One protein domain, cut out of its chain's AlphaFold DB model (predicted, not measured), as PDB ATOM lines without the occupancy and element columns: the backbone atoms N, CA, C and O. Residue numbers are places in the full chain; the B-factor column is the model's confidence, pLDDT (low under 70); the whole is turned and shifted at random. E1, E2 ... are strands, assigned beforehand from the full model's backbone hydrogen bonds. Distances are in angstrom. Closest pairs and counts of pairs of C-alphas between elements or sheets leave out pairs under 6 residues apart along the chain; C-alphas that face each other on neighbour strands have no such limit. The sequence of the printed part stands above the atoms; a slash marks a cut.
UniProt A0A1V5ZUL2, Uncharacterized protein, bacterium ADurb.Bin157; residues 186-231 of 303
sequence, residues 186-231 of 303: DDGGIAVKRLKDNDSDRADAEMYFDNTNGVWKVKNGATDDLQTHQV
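This is residues 186 to 231 of the 303 residues of an uncharacterized protein of bacterium ADurb.Bin157 (UniProt A0A1V5ZUL2). What would one see first? One twisted four-stranded sheet, E1 to E4 side by side in chain order with no named helix over either face, has two longer loops, residues 193 to 204 and residues 220 to 227, reaching out beyond the same end of it, while the turn of residues 211 to 214 is at the other end. What are its make-up and size? The 46 printed residues hold no named helix and four named strands, E1 E2 E3 E4 along the chain, in an antiparallel sheet of order E1 - E2 - E3 - E4; the class is all strand, though only 19 of the 46 residues are in named elements. It is only just compact, close to loose, with a radius of gyration of the C-alphas of 10.9 A, and a rod in outline, spanning 32 by 15 by 14 A.

How do the inner strands stand? E2, residues 205 to 210, and E3, residues 215 to 219, are a hairpin, antiparallel at 163 degrees; N 210 and O 215 are 2.9 A apart, within hydrogen-bond range. What is at the edges? Edge strand E1, residues 188 to 192, is antiparallel to E2 at 175 degrees, and this hairpin has N 192 and O 205 within hydrogen-bond range at 2.8 A. Edge strand E4, residues 228 to 230, forms a hairpin with E3, antiparallel at 144 degrees, with N 218 and O 229 within hydrogen-bond range at 2.9 A. How does the sheet as a whole run? E1 to E4 are a meander, each strand the antiparallel neighbour of the one before, and the strands' lines turn by 52 degrees from edge to edge; E1 and E4 are apart.

Where is the longest strand? E2 has 6 residues and measures 14.6 A from C-alpha 205 at (155.782, 160.957, 126.986) to C-alpha 210. Where are the first and last strands? E1 starts with C-alpha 188 at (150.268, 149.241, 131.075) and measures 13.4 A; E4 ends with C-alpha 230 at (142.388, 161.102, 127.097) and measures 7.0 A. How long is E3? It measures 12.8 A from Val 215 to Lys 219.

How far does it reach? The two C-alphas farthest apart, those of Asn 198 and Gly 214, are 32.4 A apart. Is there a cut, and how long are the links? The printed part has no cut; the link E1 to E2 is long with 12 residues, E2 to E3 is tight with 4, and E3 to E4 is short with 8. Where is confidence low? Residues 222 to 226 have pLDDT under 70, against a mean of 84.6 for the printed part of this model.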
ATOM      1  N   ASP A 186     146.878 146.233 136.690       90.75
ATOM      2  CA  ASP A 186     147.694 147.441 136.826       90.75
ATOM      3  C   ASP A 186     147.759 148.176 135.479       90.75
ATOM      4  O   ASP A 186     147.353 147.632 134.442       90.75
ATOM      5  N   ASP A 187     148.253 149.408 135.492       93.94
ATOM      6  CA  ASP A 187     148.425 150.227 134.296       93.94
ATOM      7  C   ASP A 187     149.501 149.629 133.379       93.94
ATOM      8  O   ASP A 187     150.481 149.031 133.827       93.94
ATOM      9  N   GLY A 188     149.328 149.768 132.066       92.31
ATOM     10  CA  GLY A 188     150.268 149.241 131.075       92.31
ATOM     11  C   GLY A 188     150.417 150.203 129.909       92.31
ATOM     12  O   GLY A 188     149.420 150.659 129.350       92.31
ATOM     13  N   GLY A 189     151.649 150.523 129.521       92.38
ATOM     14  CA  GLY A 189     151.886 151.412 128.388       92.38
ATOM     15  C   GLY A 189     153.271 151.333 127.765       92.38
ATOM     16  O   GLY A 189     154.161 150.614 128.219       92.38
ATOM     17  N   ILE A 190     153.434 152.128 126.713       91.00
ATOM     18  CA  ILE A 190     154.733 152.482 126.151       91.00
ATOM     19  C   ILE A 190     155.121 153.868 126.648       91.00
ATOM     20  O   ILE A 190     154.304 154.789 126.675       91.00
ATOM     21  N   ALA A 191     156.388 154.019 127.011       89.69
ATOM     22  CA  ALA A 191     156.933 155.270 127.499       89.69
ATOM     23  C   ALA A 191     158.173 155.636 126.692       89.69
ATOM     24  O   ALA A 191     159.120 154.859 126.579       89.69
ATOM     25  N   VAL A 192     158.189 156.856 126.173       89.31
ATOM     26  CA  VAL A 192     159.414 157.523 125.758       89.31
ATOM     27  C   VAL A 192     159.890 158.330 126.950       89.31
ATOM     28  O   VAL A 192     159.250 159.300 127.366       89.31
ATOM     29  N   LYS A 193     161.033 157.932 127.502       87.88
ATOM     30  CA  LYS A 193     161.629 158.644 128.625       87.88
ATOM     31  C   LYS A 193     161.965 160.083 128.222       87.88
ATOM     32  O   LYS A 193     162.645 160.301 127.221       87.88
ATOM     33  N   ARG A 194     161.523 161.058 129.018       86.12
ATOM     34  CA  ARG A 194     161.807 162.491 128.823       86.12
ATOM     35  C   ARG A 194     161.997 163.181 130.170       86.12
ATOM     36  O   ARG A 194     161.475 162.726 131.183       86.12
ATOM     37  N   LEU A 195     162.723 164.293 130.173       84.69
ATOM     38  CA  LEU A 195     163.022 165.076 131.371       84.69
ATOM     39  C   LEU A 195     162.404 166.469 131.268       84.69
ATOM     40  O   LEU A 195     162.259 166.991 130.162       84.69
ATOM     41  N   LYS A 196     162.032 167.041 132.416       83.75
ATOM     42  CA  LYS A 196     161.735 168.473 132.545       83.75
ATOM     43  C   LYS A 196     163.012 169.314 132.405       83.75
ATOM     44  O   LYS A 196     164.109 168.770 132.430       83.75
ATOM     45  N   ASP A 197     162.861 170.636 132.369       84.44
ATOM     46  CA  ASP A 197     163.957 171.617 132.254       84.44
ATOM     47  C   ASP A 197     164.976 171.564 133.402       84.44
ATOM     48  O   ASP A 197     166.084 172.079 133.289       84.44
ATOM     49  N   ASN A 198     164.613 170.935 134.522       82.75
ATOM     50  CA  ASN A 198     165.540 170.669 135.618       82.75
ATOM     51  C   ASN A 198     166.393 169.404 135.404       82.75
ATOM     52  O   ASN A 198     167.103 168.997 136.325       82.75
ATOM     53  N   ASP A 199     166.268 168.754 134.241       83.19
ATOM     54  CA  ASP A 199     166.970 167.539 133.813       83.19
ATOM     55  C   ASP A 199     166.880 166.367 134.803       83.19
ATOM     56  O   ASP A 199     167.670 165.421 134.765       83.19
ATOM     57  N   SER A 200     165.891 166.411 135.696       81.50
ATOM     58  CA  SER A 200     165.806 165.512 136.848       81.50
ATOM     59  C   SER A 200     164.449 164.845 136.931       81.50
ATOM     60  O   SER A 200     164.346 163.630 137.109       81.50
ATOM     61  N   ASP A 201     163.391 165.623 136.747       85.62
ATOM     62  CA  ASP A 201     162.052 165.081 136.824       85.62
ATOM     63  C   ASP A 201     161.705 164.395 135.513       85.62
ATOM     64  O   ASP A 201     161.709 165.006 134.441       85.62
ATOM     65  N   ARG A 202     161.353 163.112 135.609       85.69
ATOM     66  CA  ARG A 202     160.767 162.399 134.481       85.69
ATOM     67  C   ARG A 202     159.406 163.002 134.175       85.69
ATOM     68  O   ARG A 202     158.464 162.914 134.959       85.69
ATOM     69  N   ALA A 203     159.306 163.566 132.988       86.12
ATOM     70  CA  ALA A 203     158.051 163.927 132.366       86.12
ATOM     71  C   ALA A 203     157.974 163.147 131.064       86.12
ATOM     72  O   ALA A 203     158.013 163.718 129.977       86.12
ATOM     73  N   ASP A 204     157.950 161.824 131.203       89.38
ATOM     74  CA  ASP A 204     157.916 160.909 130.074       89.38
ATOM     75  C   ASP A 204     156.693 161.176 129.209       89.38
ATOM     76  O   ASP A 204     155.612 161.517 129.703       89.38
ATOM     77  N   ALA A 205     156.894 161.021 127.906       88.56
ATOM     78  CA  ALA A 205     155.782 160.957 126.986       88.56
ATOM     79  C   ALA A 205     155.308 159.508 126.949       88.56
ATOM     80  O   ALA A 205     156.085 158.607 126.636       88.56
ATOM     81  N   GLU A 206     154.054 159.277 127.298       92.56
ATOM     82  CA  GLU A 206     153.532 157.930 127.510       92.56
ATOM     83  C   GLU A 206     152.209 157.769 126.779       92.56
ATOM     84  O   GLU A 206     151.381 158.680 126.763       92.56
ATOM     85  N   MET A 207     151.998 156.588 126.213       92.50
ATOM     86  CA  MET A 207     150.675 156.099 125.859       92.50
ATOM     87  C   MET A 207     150.413 154.885 126.735       92.50
ATOM     88  O   MET A 207     151.120 153.882 126.623       92.50
ATOM     89  N   TYR A 208     149.419 154.981 127.610       92.75
ATOM     90  CA  TYR A 208     149.159 153.956 128.612       92.75
ATOM     91  C   TYR A 208     147.663 153.745 128.839       92.75
ATOM     92  O   TYR A 208     146.842 154.640 128.615       92.75
ATOM     93  N   PHE A 209     147.315 152.533 129.254       92.75
ATOM     94  CA  PHE A 209     145.992 152.187 129.737       92.75
ATOM     95  C   PHE A 209     145.928 152.471 131.234       92.75
ATOM     96  O   PHE A 209     146.697 151.898 132.001       92.75
ATOM     97  N   ASP A 210     145.018 153.360 131.622       90.19
ATOM     98  CA  ASP A 210     144.694 153.646 133.014       90.19
ATOM     99  C   ASP A 210     143.609 152.667 133.463       90.19
ATOM    100  O   ASP A 210     142.442 152.794 133.075       90.19
ATOM    101  N   ASN A 211     143.997 151.681 134.263       90.12
ATOM    102  CA  ASN A 211     143.125 150.616 134.732       90.12
ATOM    103  C   ASN A 211     142.110 151.106 135.774       90.12
ATOM    104  O   ASN A 211     141.011 150.562 135.863       90.12
ATOM    105  N   THR A 212     142.433 152.168 136.518       89.06
ATOM    106  CA  THR A 212     141.498 152.772 137.481       89.06
ATOM    107  C   THR A 212     140.289 153.363 136.763       89.06
ATOM    108  O   THR A 212     139.156 153.213 137.214       89.06
ATOM    109  N   ASN A 213     140.528 154.029 135.633       85.94
ATOM    110  CA  ASN A 213     139.489 154.705 134.859       85.94
ATOM    111  C   ASN A 213     139.003 153.893 133.646       85.94
ATOM    112  O   ASN A 213     138.020 154.273 133.013       85.94
ATOM    113  N   GLY A 214     139.677 152.796 133.298       87.38
ATOM    114  CA  GLY A 214     139.348 151.952 132.149       87.38
ATOM    115  C   GLY A 214     139.535 152.646 130.795       87.38
ATOM    116  O   GLY A 214     138.775 152.386 129.858       87.38
ATOM    117  N   VAL A 215     140.496 153.570 130.680       86.75
ATOM    118  CA  VAL A 215     140.680 154.400 129.475       86.75
ATOM    119  C   VAL A 215     142.141 154.513 129.052       86.75
ATOM    120  O   VAL A 215     143.045 154.570 129.881       86.75
ATOM    121  N   TRP A 216     142.372 154.613 127.741       90.88
ATOM    122  CA  TRP A 216     143.686 154.966 127.201       90.88
ATOM    123  C   TRP A 216     143.943 156.464 127.354       90.88
ATOM    124  O   TRP A 216     143.111 157.298 126.977       90.88
ATOM    125  N   LYS A 217     145.119 156.801 127.879       88.94
ATOM    126  CA  LYS A 217     145.583 158.172 128.070       88.94
ATOM    127  C   LYS A 217     146.902 158.392 127.344       88.94
ATOM    128  O   LYS A 217     147.705 157.474 127.172       88.94
ATOM    129  N   VAL A 218     147.113 159.637 126.936       90.75
ATOM    130  CA  VAL A 218     148.403 160.127 126.465       90.75
ATOM    131  C   VAL A 218     148.912 161.175 127.437       90.75
ATOM    132  O   VAL A 218     148.209 162.104 127.845       90.75
ATOM    133  N   LYS A 219     150.176 161.016 127.791       88.19
ATOM    134  CA  LYS A 219     150.968 161.967 128.547       88.19
ATOM    135  C   LYS A 219     151.914 162.646 127.567       88.19
ATOM    136  O   LYS A 219     152.722 161.974 126.934       88.19
ATOM    137  N   ASN A 220     151.814 163.966 127.425       81.56
ATOM    138  CA  ASN A 220     152.609 164.701 126.428       81.56
ATOM    139  C   ASN A 220     154.071 164.922 126.863       81.56
ATOM    140  O   ASN A 220     154.925 165.262 126.041       81.56
ATOM    141  N   GLY A 221     154.365 164.700 128.143       78.62
ATOM    142  CA  GLY A 221     155.689 164.860 128.723       78.62
ATOM    143  C   GLY A 221     156.020 166.297 129.135       78.62
ATOM    144  O   GLY A 221     155.130 167.031 129.552       78.62
ATOM    145  N   ALA A 222     157.306 166.662 129.095       69.75
ATOM    146  CA  ALA A 222     157.860 167.883 129.692       69.75
ATOM    147  C   ALA A 222     157.241 169.208 129.199       69.75
ATOM    148  O   ALA A 222     157.540 169.697 128.111       69.75
ATOM    149  N   THR A 223     156.439 169.793 130.082       65.31
ATOM    150  CA  THR A 223     156.099 171.214 130.238       65.31
ATOM    151  C   THR A 223     156.227 171.522 131.743       65.31
ATOM    152  O   THR A 223     156.294 170.568 132.529       65.31
ATOM    153  N   ASP A 224     156.274 172.795 132.171       63.53
ATOM    154  CA  ASP A 224     156.426 173.161 133.602       63.53
ATOM    155  C   ASP A 224     155.477 172.343 134.510       63.53
ATOM    156  O   ASP A 224     155.903 171.757 135.515       63.53
ATOM    157  N   ASP A 225     154.244 172.131 134.032       65.94
ATOM    158  CA  ASP A 225     153.254 171.225 134.613       65.94
ATOM    159  C   ASP A 225     152.963 170.013 133.724       65.94
ATOM    160  O   ASP A 225     152.835 170.125 132.507       65.94
ATOM    161  N   LEU A 226     152.787 168.845 134.344       65.81
ATOM    162  CA  LEU A 226     152.429 167.608 133.658       65.81
ATOM    163  C   LEU A 226     151.005 167.677 133.081       65.81
ATOM    164  O   LEU A 226     150.043 167.744 133.841       65.81
ATOM    165  N   GLN A 227     150.858 167.572 131.757       72.62
ATOM    166  CA  GLN A 227     149.546 167.501 131.105       72.62
ATOM    167  C   GLN A 227     149.226 166.071 130.647       72.62
ATOM    168  O   GLN A 227     150.000 165.448 129.911       72.62
ATOM    169  N   THR A 228     148.064 165.560 131.058       72.00
ATOM    170  CA  THR A 228     147.526 164.260 130.628       72.00
ATOM    171  C   THR A 228     146.194 164.473 129.928       72.00
ATOM    172  O   THR A 228     145.346 165.221 130.409       72.00
ATOM    173  N   HIS A 229     146.018 163.826 128.779       81.31
ATOM    174  CA  HIS A 229     144.802 163.921 127.979       81.31
ATOM    175  C   HIS A 229     144.298 162.514 127.656       81.31
ATOM    176  O   HIS A 229     145.082 161.579 127.485       81.31
ATOM    177  N   GLN A 230     142.981 162.349 127.577       82.75
ATOM    178  CA  GLN A 230     142.388 161.102 127.097       82.75
ATOM    179  C   GLN A 230     142.577 160.984 125.579       82.75
ATOM    180  O   GLN A 230     142.590 161.987 124.864       82.75
ATOM    181  N   VAL A 231     142.723 159.756 125.078       85.38
ATOM    182  CA  VAL A 231     142.679 159.497 123.634       85.38
ATOM    183  C   VAL A 231     141.220 159.399 123.209       85.38
ATOM    184  O   VAL A 231     140.494 158.548 123.722       85.38
TER     185      VAL A 231